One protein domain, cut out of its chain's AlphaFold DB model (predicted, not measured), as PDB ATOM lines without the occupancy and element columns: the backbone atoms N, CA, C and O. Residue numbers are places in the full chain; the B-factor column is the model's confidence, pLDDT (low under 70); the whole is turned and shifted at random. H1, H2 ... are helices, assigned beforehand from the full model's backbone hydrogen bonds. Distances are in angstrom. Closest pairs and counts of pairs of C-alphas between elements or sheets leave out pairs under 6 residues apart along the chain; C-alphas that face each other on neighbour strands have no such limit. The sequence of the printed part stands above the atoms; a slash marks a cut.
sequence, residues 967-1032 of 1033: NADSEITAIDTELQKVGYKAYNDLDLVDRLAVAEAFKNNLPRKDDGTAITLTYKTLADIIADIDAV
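AT A GLANCE: This is residues 967 to 1032 of the 1033 residues of an uncharacterized protein of Clostridium novyi A str. 4570 (UniProt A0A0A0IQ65). Picture a small helical body built on one long helix, H3, with H1 crossing it at about a right angle and H4 set beyond, its last residues near H3; the four-residue H2 sits near these three helices. From the end of H3 a long loop, residues 1005 to 1021, swings away to a tip around Asp 1011 and comes back to H4, and this loop makes one end of the longest axis. The printed part has 66 residues with four named helices, in the order H1, H2, H3, H4, and no named strand; the class is all helix. It is compact, with a radius of gyration of the C-alphas of 11.7 A, and it spans 36 by 24 by 17 A.

IN THESE COORDINATES: Start at Asn 967 and read on to C-alpha 972 at (129.012, 112.414, 101.950), where H1 begins; it covers residues 972 to 980 and is 12.3 A long from first to last C-alpha. Next comes H2, residues 985 to 988, 5.0 A long. Find C-alpha 992 at (135.782, 109.029, 93.167); from there H3 runs through residues 992 to 1004 over 18.4 A. After the loop, H4 takes residues 1022 to 1030, is 12.2 A long and ends at C-alpha 1030 at (142.728, 122.502, 100.476).

HOW THE PARTS SIT: Look first at H1 and H3, which touch, with 13 pairs of C-alphas within 8 A. Their closest C-alphas, those of Asp 976 and Ala 999, are 5.4 A apart, and their lines are about perpendicular at 81 degrees. H2 is close to but not clearly touching H1, with the closest C-alphas, Gln 980 and Asn 988, 6.1 A apart. It stands likewise to H3, with the C-alphas of Tyr 987 and Arg 995 closest at 6.6 A, and to H4, with those of Tyr 987 and Ile 1029 closest at 7.7 A. H3 and H4 only just touch, with 3 pairs of C-alphas within 8 A, and H3 does so with residues 998 to 1002 alone. Their closest C-alphas are those of Phe 1002 and Ile 1029, 6.4 A apart, and their lines are about perpendicular at 76 degrees. H1 and H4 are apart, but only just: their closest C-alphas are 8.4 A apart. In the backbone, each O i to N i+4 pair inside H1, H3 and H4 is within hydrogen-bond range; H2 is too short for such a pair, and its 1 pair of O i to N i+3 is within range.

THE WHOLE: The two C-alphas farthest apart are those of Asp 989 and Asp 1011, at 36.6 A. The printed part has no cut. The links H1 to H2 and H2 to H3 are tight, while H3 to H4 is a long link of 17 residues. In that link you will find the low confidence of the model: residues 1011 to 1014 are under 70, and the mean pLDDT of the printed part is 88.9.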
ATOM      1  N   ASN A 967     125.336 120.481 105.820       85.62
ATOM      2  CA  ASN A 967     125.357 120.377 107.276       85.62
ATOM      3  C   ASN A 967     125.836 118.990 107.740       85.62
ATOM      4  O   ASN A 967     126.112 118.098 106.936       85.62
ATOM      5  N   ALA A 968     125.947 118.798 109.058       83.25
ATOM      6  CA  ALA A 968     126.435 117.548 109.644       83.25
ATOM      7  C   ALA A 968     125.563 116.316 109.319       83.25
ATOM      8  O   ALA A 968     126.058 115.189 109.401       83.25
ATOM      9  N   ASP A 969     124.314 116.508 108.894       85.38
ATOM     10  CA  ASP A 969     123.405 115.428 108.501       85.38
ATOM     11  C   ASP A 969     123.432 115.154 106.987       85.38
ATOM     12  O   ASP A 969     122.907 114.137 106.540       85.38
ATOM     13  N   SER A 970     124.081 116.007 106.183       90.31
ATOM     14  CA  SER A 970     124.243 115.791 104.741       90.31
ATOM     15  C   SER A 970     125.025 114.502 104.450       90.31
ATOM     16  O   SER A 970     126.047 114.217 105.085       90.31
ATOM     17  N   GLU A 971     124.566 113.708 103.479       94.50
ATOM     18  CA  GLU A 971     125.291 112.519 103.011       94.50
ATOM     19  C   GLU A 971     126.611 112.915 102.335       94.50
ATOM     20  O   GLU A 971     126.661 113.913 101.619       94.50
ATOM     21  N   ILE A 972     127.677 112.123 102.515       95.38
ATOM     22  CA  ILE A 972     129.012 112.414 101.950       95.38
ATOM     23  C   ILE A 972     128.948 112.577 100.420       95.38
ATOM     24  O   ILE A 972     129.574 113.471  99.863       95.38
ATOM     25  N   THR A 973     128.128 111.773  99.740       94.81
ATOM     26  CA  THR A 973     127.877 111.854  98.289       94.81
ATOM     27  C   THR A 973     127.179 113.151  97.867       94.81
ATOM     28  O   THR A 973     127.449 113.678  96.786       94.81
ATOM     29  N   ALA A 974     126.296 113.690  98.712       93.50
ATOM     30  CA  ALA A 974     125.671 114.987  98.481       93.50
ATOM     31  C   ALA A 974     126.694 116.116  98.661       93.50
ATOM     32  O   ALA A 974     126.753 117.011  97.826       93.50
ATOM     33  N   ILE A 975     127.550 116.036  99.687       93.50
ATOM     34  CA  ILE A 975     128.638 117.004  99.906       93.50
ATOM     35  C   ILE A 975     129.601 117.009  98.719       93.50
ATOM     36  O   ILE A 975     129.881 118.076  98.185       93.50
ATOM     37  N   ASP A 976     130.029 115.835  98.249       95.50
ATOM     38  CA  ASP A 976     130.864 115.709  97.050       95.50
ATOM     39  C   ASP A 976     130.215 116.390  95.834       95.50
ATOM     40  O   ASP A 976     130.848 117.193  95.151       95.50
ATOM     41  N   THR A 977     128.921 116.145  95.612       95.25
ATOM     42  CA  THR A 977     128.167 116.770  94.513       95.25
ATOM     43  C   THR A 977     128.152 118.298  94.612       95.25
ATOM     44  O   THR A 977     128.287 118.974  93.593       95.25
ATOM     45  N   GLU A 978     127.985 118.863  95.812       94.62
ATOM     46  CA  GLU A 978     127.977 120.317  96.014       94.62
ATOM     47  C   GLU A 978     129.384 120.933  95.886       94.62
ATOM     48  O   GLU A 978     129.532 121.964  95.231       94.62
ATOM     49  N   LEU A 979     130.431 120.281  96.408       94.00
ATOM     50  CA  LEU A 979     131.822 120.742  96.269       94.00
ATOM     51  C   LEU A 979     132.298 120.712  94.808       94.00
ATOM     52  O   LEU A 979     132.986 121.635  94.367       94.00
ATOM     53  N   GLN A 980     131.865 119.729  94.008       93.75
ATOM     54  CA  GLN A 980     132.187 119.682  92.574       93.75
ATOM     55  C   GLN A 980     131.697 120.924  91.809       93.75
ATOM     56  O   GLN A 980     132.338 121.346  90.836       93.75
ATOM     57  N   LYS A 981     130.598 121.558  92.257       92.38
ATOM     58  CA  LYS A 981     130.030 122.770  91.632       92.38
ATOM     59  C   LYS A 981     130.923 124.001  91.783       92.38
ATOM     60  O   LYS A 981     130.808 124.913  90.968       92.38
ATOM     61  N   VAL A 982     131.843 124.012  92.753       92.56
ATOM     62  CA  VAL A 982     132.866 125.066  92.907       92.56
ATOM     63  C   VAL A 982     133.792 125.111  91.685       92.56
ATOM     64  O   VAL A 982     134.353 126.154  91.359       92.56
ATOM     65  N   GLY A 983     133.927 123.991  90.963       89.12
ATOM     66  CA  GLY A 983     134.767 123.911  89.771       89.12
ATOM     67  C   GLY A 983     136.263 123.906  90.085       89.12
ATOM     68  O   GLY A 983     137.065 124.222  89.204       89.12
ATOM     69  N   TYR A 984     136.645 123.558  91.319       93.94
ATOM     70  CA  TYR A 984     138.038 123.498  91.737       93.94
ATOM     71  C   TYR A 984     138.733 122.270  91.142       93.94
ATOM     72  O   TYR A 984     138.417 121.131  91.476       93.94
ATOM     73  N   LYS A 985     139.682 122.507  90.230       92.38
ATOM     74  CA  LYS A 985     140.321 121.449  89.437       92.38
ATOM     75  C   LYS A 985     141.033 120.401  90.296       92.38
ATOM     76  O   LYS A 985     140.894 119.224  90.001       92.38
ATOM     77  N   ALA A 986     141.754 120.806  91.347       93.00
ATOM     78  CA  ALA A 986     142.494 119.858  92.184       93.00
ATOM     79  C   ALA A 986     141.562 118.847  92.865       93.00
ATOM     80  O   ALA A 986     141.867 117.663  92.877       93.00
ATOM     81  N   TYR A 987     140.397 119.299  93.336       95.19
ATOM     82  CA  TYR A 987     139.360 118.430  93.888       95.19
ATOM     83  C   TYR A 987     138.664 117.588  92.807       95.19
ATOM     84  O   TYR A 987     138.505 116.381  92.961       95.19
ATOM     85  N   ASN A 988     138.273 118.198  91.684       94.25
ATOM     86  CA  ASN A 988     137.514 117.509  90.631       94.25
ATOM     87  C   ASN A 988     138.328 116.453  89.862       94.25
ATOM     88  O   ASN A 988     137.737 115.520  89.319       94.25
ATOM     89  N   ASP A 989     139.654 116.590  89.818       95.31
ATOM     90  CA  ASP A 989     140.564 115.644  89.161       95.31
ATOM     91  C   ASP A 989     140.897 114.414  90.016       95.31
ATOM     92  O   ASP A 989     141.413 113.430  89.479       95.31
ATOM     93  N   LEU A 990     140.619 114.452  91.326       93.94
ATOM     94  CA  LEU A 990     140.721 113.271  92.181       93.94
ATOM     95  C   LEU A 990     139.803 112.165  91.657       93.94
ATOM     96  O   LEU A 990     138.760 112.437  91.054       93.94
ATOM     97  N   ASP A 991     140.147 110.906  91.919       95.69
ATOM     98  CA  ASP A 991     139.213 109.819  91.648       95.69
ATOM     99  C   ASP A 991     138.018 109.846  92.621       95.69
ATOM    100  O   ASP A 991     137.961 110.627  93.572       95.69
ATOM    101  N   LEU A 992     137.001 109.023  92.356       95.12
ATOM    102  CA  LEU A 992     135.782 109.029  93.167       95.12
ATOM    103  C   LEU A 992     136.044 108.673  94.640       95.12
ATOM    104  O   LEU A 992     135.361 109.202  95.512       95.12
ATOM    105  N   VAL A 993     136.985 107.768  94.920       94.81
ATOM    106  CA  VAL A 993     137.276 107.329  96.291       94.81
ATOM    107  C   VAL A 993     137.934 108.470  97.058       94.81
ATOM    108  O   VAL A 993     137.480 108.803  98.154       94.81
ATOM    109  N   ASP A 994     138.928 109.113  96.451       96.19
ATOM    110  CA  ASP A 994     139.657 110.222  97.065       96.19
ATOM    111  C   ASP A 994     138.760 111.456  97.263       96.19
ATOM    112  O   ASP A 994     138.790 112.073  98.328       96.19
ATOM    113  N   ARG A 995     137.872 111.777  96.308       96.44
ATOM    114  CA  ARG A 995     136.891 112.867  96.495       96.44
ATOM    115  C   ARG A 995     135.949 112.618  97.662       96.44
ATOM    116  O   ARG A 995     135.698 113.530  98.444       96.44
ATOM    117  N   LEU A 996     135.426 111.397  97.799       95.06
ATOM    118  CA  LEU A 996     134.531 111.066  98.910       95.06
ATOM    119  C   LEU A 996     135.255 111.151 100.261       95.06
ATOM    120  O   LEU A 996     134.649 111.607 101.230       95.06
ATOM    121  N   ALA A 997     136.541 110.786 100.321       94.38
ATOM    122  CA  ALA A 997     137.359 110.955 101.523       94.38
ATOM    123  C   ALA A 997     137.550 112.439 101.883       94.38
ATOM    124  O   ALA A 997     137.365 112.822 103.041       94.38
ATOM    125  N   VAL A 998     137.834 113.291 100.894       95.50
ATOM    126  CA  VAL A 998     137.941 114.748 101.082       95.50
ATOM    127  C   VAL A 998     136.595 115.359 101.493       95.50
ATOM    128  O   VAL A 998     136.550 116.166 102.417       95.50
ATOM    129  N   ALA A 999     135.476 114.940 100.892       95.19
ATOM    130  CA  ALA A 999     134.135 115.391 101.274       95.19
ATOM    131  C   ALA A 999     133.761 114.979 102.713       95.19
ATOM    132  O   ALA A 999     133.140 115.755 103.445       95.19
ATOM    133  N   GLU A1000     134.158 113.780 103.150       94.31
ATOM    134  CA  GLU A1000     134.002 113.330 104.537       94.31
ATOM    135  C   GLU A1000     134.868 114.152 105.503       94.31
ATOM    136  O   GLU A1000     134.388 114.580 106.556       94.31
ATOM    137  N   ALA A1001     136.122 114.430 105.143       92.94
ATOM    138  CA  ALA A1001     137.014 115.268 105.940       92.94
ATOM    139  C   ALA A1001     136.504 116.718 106.041       92.94
ATOM    140  O   ALA A1001     136.440 117.269 107.144       92.94
ATOM    141  N   PHE A1002     136.035 117.298 104.932       92.88
ATOM    142  CA  PHE A1002     135.383 118.608 104.891       92.88
ATOM    143  C   PHE A1002     134.164 118.647 105.825       92.88
ATOM    144  O   PHE A1002     134.038 119.541 106.661       92.88
ATOM    145  N   LYS A1003     133.303 117.619 105.765       90.38
ATOM    146  CA  LYS A1003     132.147 117.459 106.665       90.38
ATOM    147  C   LYS A1003     132.554 117.422 108.141       90.38
ATOM    148  O   LYS A1003     131.870 117.994 108.994       90.38
ATOM    149  N   ASN A1004     133.641 116.724 108.456       88.62
ATOM    150  CA  ASN A1004     134.130 116.578 109.826       88.62
ATOM    151  C   ASN A1004     134.711 117.882 110.386       88.62
ATOM    152  O   ASN A1004     134.608 118.107 111.593       88.62
ATOM    153  N   ASN A1005     135.235 118.752 109.521       87.88
ATOM    154  CA  ASN A1005     135.774 120.063 109.886       87.88
ATOM    155  C   ASN A1005     134.719 121.177 109.973       87.88
ATOM    156  O   ASN A1005     135.053 122.300 110.351       87.88
ATOM    157  N   LEU A1006     133.444 120.883 109.685       84.69
ATOM    158  CA  LEU A1006     132.368 121.862 109.833       84.69
ATOM    159  C   LEU A1006     132.291 122.382 111.281       84.69
ATOM    160  O   LEU A1006     132.246 121.577 112.221       84.69
ATOM    161  N   PRO A1007     132.221 123.710 111.487       78.38
ATOM    162  CA  PRO A1007     132.185 124.294 112.819       78.38
ATOM    163  C   PRO A1007     130.947 123.824 113.597       78.38
ATOM    164  O   PRO A1007     129.828 123.792 113.078       78.38
ATOM    165  N   ARG A1008     131.141 123.467 114.871       80.00
ATOM    166  CA  ARG A1008     130.082 123.024 115.791       80.00
ATOM    167  C   ARG A1008     130.033 123.928 117.016       80.00
ATOM    168  O   ARG A1008     131.051 124.470 117.438       80.00
ATOM    169  N   LYS A1009     128.843 124.089 117.587       72.31
ATOM    170  CA  LYS A1009     128.649 124.679 118.915       72.31
ATOM    171  C   LYS A1009     129.139 123.709 119.997       72.31
ATOM    172  O   LYS A1009     129.268 122.512 119.745       72.31
ATOM    173  N   ASP A1010     129.330 124.214 121.215       72.94
ATOM    174  CA  ASP A1010     129.776 123.427 122.379       72.94
ATOM    175  C   ASP A1010     128.828 122.264 122.745       72.94
ATOM    176  O   ASP A1010     129.238 121.299 123.384       72.94
ATOM    177  N   ASP A1011     127.563 122.331 122.318       69.81
ATOM    178  CA  ASP A1011     126.555 121.273 122.471       69.81
ATOM    179  C   ASP A1011     126.585 120.216 121.344       69.81
ATOM    180  O   ASP A1011     125.762 119.301 121.321       69.81
ATOM    181  N   GLY A1012     127.539 120.326 120.413       64.19
ATOM    182  CA  GLY A1012     127.717 119.425 119.277       64.19
ATOM    183  C   GLY A1012     126.858 119.759 118.055       64.19
ATOM    184  O   GLY A1012     127.001 119.083 117.033       64.19
ATOM    185  N   THR A1013     126.004 120.789 118.111       69.69
ATOM    186  CA  THR A1013     125.142 121.180 116.981       69.69
ATOM    187  C   THR A1013     125.949 121.914 115.906       69.69
ATOM    188  O   THR A1013     126.732 122.810 116.220       69.69
ATOM    189  N   ALA A1014     125.748 121.577 114.629       64.38
ATOM    190  CA  ALA A1014     126.430 122.244 113.517       64.38
ATOM    191  C   ALA A1014     126.086 123.745 113.449       64.38
ATOM    192  O   ALA A1014     124.929 124.146 113.614       64.38
ATOM    193  N   ILE A1015     127.098 124.577 113.207       73.38
ATOM    194  CA  ILE A1015     126.939 126.000 112.898       73.38
ATOM    195  C   ILE A1015     126.677 126.117 111.395       73.38
ATOM    196  O   ILE A1015     127.306 125.431 110.594       73.38
ATOM    197  N   THR A1016     125.735 126.978 111.008       72.75
ATOM    198  CA  THR A1016     125.487 127.277 109.594       72.75
ATOM    199  C   THR A1016     126.731 127.911 108.983       72.75
ATOM    200  O   THR A1016     127.208 128.934 109.478       72.75
ATOM    201  N   LEU A1017     127.246 127.304 107.916       76.50
ATOM    202  CA  LEU A1017     128.336 127.864 107.127       76.50
ATOM    203  C   LEU A1017     127.914 129.203 106.509       76.50
ATOM    204  O   LEU A1017     126.764 129.390 106.104       76.50
ATOM    205  N   THR A1018     128.847 130.151 106.451       81.88
ATOM    206  CA  THR A1018     128.613 131.474 105.859       81.88
ATOM    207  C   THR A1018     129.777 131.894 104.968       81.88
ATOM    208  O   THR A1018     130.329 132.986 105.137       81.88
ATOM    209  N   TYR A1019     130.177 131.028 104.037       88.81
ATOM    210  CA  TYR A1019     131.144 131.388 103.005       88.81
ATOM    211  C   TYR A1019     130.623 132.563 102.185       88.81
ATOM    212  O   TYR A1019     129.445 132.610 101.811       88.81
ATOM    213  N   LYS A1020     131.512 133.523 101.926       88.50
ATOM    214  CA  LYS A1020     131.213 134.729 101.143       88.50
ATOM    215  C   LYS A1020     131.902 134.727  99.781       88.50
ATOM    216  O   LYS A1020     131.533 135.536  98.932       88.50
ATOM    217  N   THR A1021     132.887 133.854  99.587       93.00
ATOM    218  CA  THR A1021     133.656 133.711  98.349       93.00
ATOM    219  C   THR A1021     133.898 132.234  98.045       93.00
ATOM    220  O   THR A1021     133.859 131.394  98.948       93.00
ATOM    221  N   LEU A1022     134.121 131.907  96.772       93.00
ATOM    222  CA  LEU A1022     134.510 130.557  96.357       93.00
ATOM    223  C   LEU A1022     135.929 130.225  96.828       93.00
ATOM    224  O   LEU A1022     136.202 129.073  97.148       93.00
ATOM    225  N   ALA A1023     136.809 131.224  96.925       92.19
ATOM    226  CA  ALA A1023     138.154 131.069  97.467       92.19
ATOM    227  C   ALA A1023     138.157 130.575  98.923       92.19
ATOM    228  O   ALA A1023     138.971 129.718  99.255       92.19
ATOM    229  N   ASP A1024     137.231 131.050  99.766       91.75
ATOM    230  CA  ASP A1024     137.103 130.553 101.146       91.75
ATOM    231  C   ASP A1024     136.727 129.059 101.166       91.75
ATOM    232  O   ASP A1024     137.260 128.295 101.964       91.75
ATOM    233  N   ILE A1025     135.845 128.629 100.253       92.12
ATOM    234  CA  ILE A1025     135.472 127.214 100.110       92.12
ATOM    235  C   ILE A1025     136.680 126.398  99.640       92.12
ATOM    236  O   ILE A1025     136.954 125.338 100.192       92.12
ATOM    237  N   ILE A1026     137.416 126.891  98.637       93.25
ATOM    238  CA  ILE A1026     138.621 126.230  98.118       93.25
ATOM    239  C   ILE A1026     139.670 126.076  99.220       93.25
ATOM    240  O   ILE A1026     140.233 124.996  99.345       93.25
ATOM    241  N   ALA A1027     139.892 127.100 100.045       91.50
ATOM    242  CA  ALA A1027     140.847 127.036 101.149       91.50
ATOM    243  C   ALA A1027     140.486 125.945 102.170       91.50
ATOM    244  O   ALA A1027     141.369 125.238 102.651       91.50
ATOM    245  N   ASP A1028     139.196 125.772 102.466       91.88
ATOM    246  CA  ASP A1028     138.741 124.719 103.373       91.88
ATOM    247  C   ASP A1028     138.794 123.324 102.731       91.88
ATOM    248  O   ASP A1028     139.050 122.357 103.444       91.88
ATOM    249  N   ILE A1029     138.619 123.205 101.406       92.69
ATOM    250  CA  ILE A1029     138.898 121.959 100.668       92.69
ATOM    251  C   ILE A1029     140.407 121.656 100.698       92.69
ATOM    252  O   ILE A1029     140.794 120.532 100.996       92.69
ATOM    253  N   ASP A1030     141.265 122.645 100.442       93.38
ATOM    254  CA  ASP A1030     142.728 122.502 100.476       93.38
ATOM    255  C   ASP A1030     143.253 122.132 101.865       93.38
ATOM    256  O   ASP A1030     144.251 121.432 101.981       93.38
ATOM    257  N   ALA A1031     142.582 122.569 102.933       90.94
ATOM    258  CA  ALA A1031     142.943 122.199 104.299       90.94
ATOM    259  C   ALA A1031     142.697 120.710 104.616       90.94
ATOM    260  O   ALA A1031     143.190 120.224 105.639       90.94
ATOM    261  N   VAL A1032     141.919 120.006 103.785       88.81
ATOM    262  CA  VAL A1032     141.569 118.585 103.958       88.81
ATOM    263  C   VAL A1032     141.989 117.675 102.796       88.81
ATOM    264  O   VAL A1032     141.811 116.460 102.904       88.81
TER     265      VAL A1032